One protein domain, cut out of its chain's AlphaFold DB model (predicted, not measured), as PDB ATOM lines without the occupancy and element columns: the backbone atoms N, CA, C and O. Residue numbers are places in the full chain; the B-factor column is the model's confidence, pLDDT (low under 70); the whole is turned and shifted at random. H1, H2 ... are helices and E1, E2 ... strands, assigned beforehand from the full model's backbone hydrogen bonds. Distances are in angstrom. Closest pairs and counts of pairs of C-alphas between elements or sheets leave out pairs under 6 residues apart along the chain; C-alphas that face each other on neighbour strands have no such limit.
ATOM      1  N   HIS A  76     215.841 296.192 314.445       71.94
ATOM      2  CA  HIS A  76     215.739 297.457 315.150       71.94
ATOM      3  C   HIS A  76     217.088 298.167 315.156       71.94
ATOM      4  O   HIS A  76     217.111 299.393 315.069       71.94
ATOM      5  N   CYS A  77     218.190 297.408 315.226       69.56
ATOM      6  CA  CYS A  77     219.550 297.941 315.232       69.56
ATOM      7  C   CYS A  77     219.835 298.744 313.960       69.56
ATOM      8  O   CYS A  77     220.144 299.929 314.062       69.56
ATOM      9  N   ASP A  78     219.631 298.165 312.772       72.56
ATOM     10  CA  ASP A  78     219.941 298.866 311.516       72.56
ATOM     11  C   ASP A  78     218.963 300.011 311.234       72.56
ATOM     12  O   ASP A  78     219.290 300.954 310.518       72.56
ATOM     13  N   ARG A  79     217.758 299.956 311.814       73.75
ATOM     14  CA  ARG A  79     216.747 301.020 311.702       73.75
ATOM     15  C   ARG A  79     216.917 302.140 312.729       73.75
ATOM     16  O   ARG A  79     216.142 303.093 312.699       73.75
ATOM     17  N   GLY A  80     217.874 302.028 313.654       67.75
ATOM     18  CA  GLY A  80     218.045 302.981 314.756       67.75
ATOM     19  C   GLY A  80     216.862 303.013 315.733       67.75
ATOM     20  O   GLY A  80     216.717 303.962 316.498       67.75
ATOM     21  N   LEU A  81     216.013 301.982 315.718       68.31
ATOM     22  CA  LEU A  81     214.862 301.822 316.614       68.31
ATOM     23  C   LEU A  81     215.226 301.017 317.872       68.31
ATOM     24  O   LEU A  81     214.354 300.690 318.673       68.31
ATOM     25  N   ALA A  82     216.506 300.658 318.026       62.41
ATOM     26  CA  ALA A  82     216.954 299.645 318.973       62.41
ATOM     27  C   ALA A  82     217.145 300.088 320.415       62.41
ATOM     28  O   ALA A  82     217.488 299.270 321.264       62.41
ATOM     29  N   VAL A  83     216.938 301.363 320.708       65.31
ATOM     30  CA  VAL A  83     217.229 301.885 322.035       65.31
ATOM     31  C   VAL A  83     215.929 302.336 322.655       65.31
ATOM     32  O   VAL A  83     215.502 303.481 322.527       65.31
ATOM     33  N   LEU A  84     215.291 301.396 323.341       65.00
ATOM     34  CA  LEU A  84     214.383 301.771 324.399       65.00
ATOM     35  C   LEU A  84     215.223 302.384 325.534       65.00
ATOM     36  O   LEU A  84     216.252 301.813 325.902       65.00
ATOM     37  N   PRO A  85     214.824 303.540 326.090       69.56
ATOM     38  CA  PRO A  85     215.391 304.037 327.337       69.56
ATOM     39  C   PRO A  85     215.446 302.917 328.389       69.56
ATOM     40  O   PRO A  85     214.553 302.068 328.435       69.56
ATOM     41  N   ALA A  86     216.469 302.903 329.250       66.62
ATOM     42  CA  ALA A  86     216.645 301.851 330.265       66.62
ATOM     43  C   ALA A  86     215.437 301.709 331.222       66.62
ATOM     44  O   ALA A  86     215.294 300.712 331.932       66.62
ATOM     45  N   ASP A  87     214.569 302.716 331.257       69.31
ATOM     46  CA  ASP A  87     213.327 302.786 332.008       69.31
ATOM     47  C   ASP A  87     212.060 302.494 331.188       69.31
ATOM     48  O   ASP A  87     211.003 302.317 331.779       69.31
ATOM     49  N   ALA A  88     212.120 302.338 329.866       68.38
ATOM     50  CA  ALA A  88     210.932 302.082 329.039       68.38
ATOM     51  C   ALA A  88     210.253 300.728 329.330       68.38
ATOM     52  O   ALA A  88     209.055 300.543 329.087       68.38
ATOM     53  N   LEU A  89     211.021 299.770 329.856       64.50
ATOM     54  CA  LEU A  89     210.509 298.497 330.365       64.50
ATOM     55  C   LEU A  89     210.235 298.526 331.874       64.50
ATOM     56  O   LEU A  89     209.673 297.562 332.396       64.50
ATOM     57  N   ARG A  90     210.599 299.606 332.582       66.56
ATOM     58  CA  ARG A  90     210.229 299.757 333.989       66.56
ATOM     59  C   ARG A  90     208.722 300.005 334.062       66.56
ATOM     60  O   ARG A  90     208.194 300.819 333.303       66.56
ATOM     61  N   PRO A  91     208.004 299.305 334.951       65.12
ATOM     62  CA  PRO A  91     206.608 299.623 335.188       65.12
ATOM     63  C   PRO A  91     206.495 301.078 335.671       65.12
ATOM     64  O   PRO A  91     207.379 301.523 336.411       65.12
ATOM     65  N   PRO A  92     205.426 301.806 335.301       69.38
ATOM     66  CA  PRO A  92     205.087 303.078 335.927       69.38
ATOM     67  C   PRO A  92     205.164 302.964 337.452       69.38
ATOM     68  O   PRO A  92     204.808 301.925 338.016       69.38
ATOM     69  N   GLN A  93     205.653 304.007 338.123       66.88
ATOM     70  CA  GLN A  93     205.901 303.970 339.564       66.88
ATOM     71  C   GLN A  93     204.615 303.654 340.342       66.88
ATOM     72  O   GLN A  93     204.660 302.956 341.349       66.88
ATOM     73  N   GLU A  94     203.459 304.046 339.807       65.12
ATOM     74  CA  GLU A  94     202.127 303.748 340.329       65.12
ATOM     75  C   GLU A  94     201.809 302.242 340.337       65.12
ATOM     76  O   GLU A  94     201.105 301.778 341.227       65.12
ATOM     77  N   LEU A  95     202.353 301.464 339.390       63.19
ATOM     78  CA  LEU A  95     202.261 299.999 339.394       63.19
ATOM     79  C   LEU A  95     203.288 299.347 340.327       63.19
ATOM     80  O   LEU A  95     203.136 298.180 340.679       63.19
ATOM     81  N   LEU A  96     204.354 300.054 340.706       62.03
ATOM     82  CA  LEU A  96     205.359 299.557 341.651       62.03
ATOM     83  C   LEU A  96     204.945 299.798 343.110       62.03
ATOM     84  O   LEU A  96     205.338 299.033 343.994       62.03
ATOM     85  N   VAL A  97     204.126 300.819 343.365       58.69
ATOM     86  CA  VAL A  97     203.518 301.074 344.676       58.69
ATOM     87  C   VAL A  97     202.558 299.926 345.018       58.69
ATOM     88  O   VAL A  97     201.674 299.585 344.241       58.69
ATOM     89  N   GLY A  98     202.730 299.311 346.193       59.78
ATOM     90  CA  GLY A  98     201.799 298.295 346.704       59.78
ATOM     91  C   GLY A  98     202.015 296.867 346.198       59.78
ATOM     92  O   GLY A  98     201.083 296.073 346.254       59.78
ATOM     93  N   ASN A  99     203.232 296.511 345.762       66.06
ATOM     94  CA  ASN A  99     203.535 295.192 345.200       66.06
ATOM     95  C   ASN A  99     202.695 294.887 343.941       66.06
ATOM     96  O   ASN A  99     202.041 293.849 343.872       66.06
ATOM     97  N   GLY A 100     202.753 295.713 342.895       72.56
ATOM     98  CA  GLY A 100     202.114 295.373 341.617       72.56
ATOM     99  C   GLY A 100     200.580 295.483 341.615       72.56
ATOM    100  O   GLY A 100     199.944 295.516 342.664       72.56
ATOM    101  N   PRO A 101     199.952 295.475 340.426       80.12
ATOM    102  CA  PRO A 101     198.494 295.551 340.303       80.12
ATOM    103  C   PRO A 101     197.771 294.233 340.633       80.12
ATOM    104  O   PRO A 101     196.546 294.213 340.738       80.12
ATOM    105  N   LEU A 102     198.506 293.122 340.752       87.69
ATOM    106  CA  LEU A 102     197.938 291.807 341.036       87.69
ATOM    107  C   LEU A 102     198.133 291.431 342.509       87.69
ATOM    108  O   LEU A 102     199.260 291.528 343.005       87.69
ATOM    109  N   PRO A 103     197.089 290.912 343.187       91.31
ATOM    110  CA  PRO A 103     197.236 290.328 344.512       91.31
ATOM    111  C   PRO A 103     198.310 289.238 344.522       91.31
ATOM    112  O   PRO A 103     198.356 288.386 343.631       91.31
ATOM    113  N   ARG A 104     199.166 289.264 345.545       92.44
ATOM    114  CA  ARG A 104     200.165 288.226 345.803       92.44
ATOM    115  C   ARG A 104     199.603 287.217 346.799       92.44
ATOM    116  O   ARG A 104     199.139 287.612 347.863       92.44
ATOM    117  N   VAL A 105     199.658 285.937 346.452       95.25
ATOM    118  CA  VAL A 105     199.124 284.827 347.254       95.25
ATOM    119  C   VAL A 105     200.275 283.904 347.624       95.25
ATOM    120  O   VAL A 105     200.907 283.334 346.735       95.25
ATOM    121  N   ASN A 106     200.567 283.763 348.918       95.44
ATOM    122  CA  ASN A 106     201.549 282.791 349.389       95.44
ATOM    123  C   ASN A 106     200.911 281.397 349.438       95.44
ATOM    124  O   ASN A 106     199.954 281.171 350.178       95.44
ATOM    125  N   VAL A 107     201.457 280.457 348.662       95.25
ATOM    126  CA  VAL A 107     200.901 279.099 348.573       95.25
ATOM    127  C   VAL A 107     200.996 278.310 349.880       95.25
ATOM    128  O   VAL A 107     200.236 277.367 350.066       95.25
ATOM    129  N   GLU A 108     201.908 278.681 350.785       94.31
ATOM    130  CA  GLU A 108     202.053 278.039 352.100       94.31
ATOM    131  C   GLU A 108     201.016 278.557 353.118       94.31
ATOM    132  O   GLU A 108     200.753 277.891 354.118       94.31
ATOM    133  N   GLU A 109     200.399 279.717 352.863       96.38
ATOM    134  CA  GLU A 109     199.465 280.386 353.785       96.38
ATOM    135  C   GLU A 109     198.005 280.325 353.313       96.38
ATOM    136  O   GLU A 109     197.089 280.469 354.118       96.38
ATOM    137  N   THR A 110     197.762 280.113 352.016       96.75
ATOM    138  CA  THR A 110     196.416 280.094 351.431       96.75
ATOM    139  C   THR A 110     196.008 278.678 351.029       96.75
ATOM    140  O   THR A 110     196.650 278.029 350.203       96.75
ATOM    141  N   SER A 111     194.889 278.193 351.567       96.56
ATOM    142  CA  SER A 111     194.355 276.869 351.214       96.56
ATOM    143  C   SER A 111     193.778 276.823 349.789       96.56
ATOM    144  O   SER A 111     193.279 277.830 349.283       96.56
ATOM    145  N   SER A 112     193.736 275.642 349.159       95.06
ATOM    146  CA  SER A 112     193.122 275.472 347.827       95.06
ATOM    147  C   SER A 112     191.648 275.889 347.793       95.06
ATOM    148  O   SER A 112     191.187 276.471 346.814       95.06
ATOM    149  N   ALA A 113     190.897 275.657 348.875       95.56
ATOM    150  CA  ALA A 113     189.494 276.062 348.968       95.56
ATOM    151  C   ALA A 113     189.329 277.589 349.026       95.56
ATOM    152  O   ALA A 113     188.403 278.143 348.431       95.56
ATOM    153  N   GLU A 114     190.214 278.272 349.751       96.88
ATOM    154  CA  GLU A 114     190.239 279.730 349.813       96.88
ATOM    155  C   GLU A 114     190.655 280.335 348.474       96.88
ATOM    156  O   GLU A 114     189.931 281.184 347.950       96.88
ATOM    157  N   PHE A 115     191.737 279.831 347.875       96.88
ATOM    158  CA  PHE A 115     192.174 280.236 346.544       96.88
ATOM    159  C   PHE A 115     191.060 280.036 345.503       96.88
ATOM    160  O   PHE A 115     190.741 280.937 344.724       96.88
ATOM    161  N   GLY A 116     190.395 278.880 345.558       95.62
ATOM    162  CA  GLY A 116     189.267 278.538 344.702       95.62
ATOM    163  C   GLY A 116     188.117 279.546 344.790       95.62
ATOM    164  O   GLY A 116     187.569 279.944 343.764       95.62
ATOM    165  N   ARG A 117     187.758 279.997 346.000       96.38
ATOM    166  CA  ARG A 117     186.703 281.007 346.203       96.38
ATOM    167  C   ARG A 117     187.143 282.412 345.790       96.38
ATOM    168  O   ARG A 117     186.391 283.091 345.099       96.38
ATOM    169  N   ALA A 118     188.319 282.851 346.233       95.69
ATOM    170  CA  ALA A 118     188.755 284.240 346.108       95.69
ATOM    171  C   ALA A 118     189.281 284.599 344.709       95.69
ATOM    172  O   ALA A 118     189.183 285.764 344.311       95.69
ATOM    173  N   PHE A 119     189.813 283.615 343.973       94.94
ATOM    174  CA  PHE A 119     190.498 283.829 342.696       94.94
ATOM    175  C   PHE A 119     189.894 283.020 341.555       94.94
ATOM    176  O   PHE A 119     189.357 283.617 340.625       94.94
ATOM    177  N   SER A 120     189.913 281.685 341.638       92.75
ATOM    178  CA  SER A 120     189.488 280.819 340.525       92.75
ATOM    179  C   SER A 120     188.020 281.047 340.130       92.75
ATOM    180  O   SER A 120     187.731 281.500 339.024       92.75
ATOM    181  N   ARG A 121     187.073 280.859 341.063       91.88
ATOM    182  CA  ARG A 121     185.632 281.072 340.808       91.88
ATOM    183  C   ARG A 121     185.286 282.530 340.521       91.88
ATOM    184  O   ARG A 121     184.371 282.802 339.751       91.88
ATOM    185  N   ALA A 122     186.023 283.455 341.129       91.88
ATOM    186  CA  ALA A 122     185.849 284.887 340.923       91.88
ATOM    187  C   ALA A 122     186.475 285.392 339.607       91.88
ATOM    188  O   ALA A 122     186.322 286.571 339.296       91.88
ATOM    189  N   ARG A 123     187.181 284.534 338.848       91.75
ATOM    190  CA  ARG A 123     187.917 284.883 337.618       91.75
ATOM    191  C   ARG A 123     188.904 286.036 337.827       91.75
ATOM    192  O   ARG A 123     189.030 286.930 336.993       91.75
ATOM    193  N   ARG A 124     189.589 286.032 338.974       91.62
ATOM    194  CA  ARG A 124     190.538 287.083 339.358       91.62
ATOM    195  C   ARG A 124     191.977 286.584 339.211       91.62
ATOM    196  O   ARG A 124     192.319 285.586 339.846       91.62
ATOM    197  N   PRO A 125     192.831 287.273 338.436       93.75
ATOM    198  CA  PRO A 125     194.243 286.927 338.341       93.75
ATOM    199  C   PRO A 125     194.975 287.205 339.662       93.75
ATOM    200  O   PRO A 125     194.632 288.133 340.399       93.75
ATOM    201  N   ALA A 126     196.012 286.417 339.934       94.38
ATOM    202  CA  ALA A 126     196.879 286.561 341.099       94.38
ATOM    203  C   ALA A 126     198.315 286.152 340.764       94.38
ATOM    204  O   ALA A 126     198.545 285.339 339.870       94.38
ATOM    205  N   MET A 127     199.277 286.687 341.515       94.69
ATOM    206  CA  MET A 127     200.656 286.205 341.504       94.69
ATOM    207  C   MET A 127     200.879 285.237 342.659       94.69
ATOM    208  O   MET A 127     200.730 285.605 343.823       94.69
ATOM    209  N   LEU A 128     201.255 284.005 342.333       95.44
ATOM    210  CA  LEU A 128     201.524 282.972 343.325       95.44
ATOM    211  C   LEU A 128     202.977 283.047 343.790       95.44
ATOM    212  O   LEU A 128     203.904 282.979 342.984       95.44
ATOM    213  N   LEU A 129     203.178 283.164 345.097       94.75
ATOM    214  CA  LEU A 129     204.488 283.149 345.735       94.75
ATOM    215  C   LEU A 129     204.757 281.760 346.308       94.75
ATOM    216  O   LEU A 129     203.878 281.165 346.922       94.75
ATOM    217  N   GLY A 130     205.972 281.245 346.117       94.56
ATOM    218  CA  GLY A 130     206.399 279.954 346.675       94.56
ATOM    219  C   GLY A 130     205.947 278.713 345.893       94.56
ATOM    220  O   GLY A 130     206.402 277.619 346.211       94.56
ATOM    221  N   ALA A 131     205.139 278.862 344.836       95.62
ATOM    222  CA  ALA A 131     204.591 277.745 344.054       95.62
ATOM    223  C   ALA A 131     205.657 276.805 343.456       95.62
ATOM    224  O   ALA A 131     205.434 275.603 343.375       95.62
TER     225      ALA A 131
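What this domain is: This is residues 76 to 131 of the 278 residues of the protein "Hypothetical protein" of Pyrodinium bahamense (UniProt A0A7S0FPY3). With little regular structure, the model is a small head, in which strands E1 and E2 lie side by side with helix H2 between them along the chain, and a long arm that makes the length, in which residues 76 to 90 and residues 92 to 99, of which 93 to 96 belong to H1, stick out. The 56 printed residues hold H1, E1, H2 and E2, in that order, with 19 residues in these named elements; the class is mixed and the two-strand sheet parallel. The whole is extended, with a radius of gyration of the C-alphas of 17.6 A, spanning 53 by 22 by 21 A.

Where its parts are: E1 is residues 104 to 106, 6.7 A long, from C-alpha 104 at (200.165, 288.226, 345.803). E2 is residues 127 to 129, 6.5 A, ending at C-alpha 129 at (204.488, 283.149, 345.735). H2 is residues 112 to 120, 9.8 A. H1 is residues 93 to 96, 4.9 A.

How they stand to each other: E1 and E2 are parallel at 31 degrees; N 105 and O 127 are 2.9 A apart, within hydrogen-bond range. E1, H2 and E2 form a strand-helix-strand unit, two parallel neighbour strands with a helix between, its crossover right-handed. In H2, 4 of 5 O i to N i+4 pairs are within range; H1 is too short for one. H1 is apart from H2 and E2.

The domain as a whole: The C-alphas of Asp 78 and Ala 113, the farthest apart, are 53.4 A apart. The printed part has no cut and no long link. Residues 77 and 80 to 99 have pLDDT under 70.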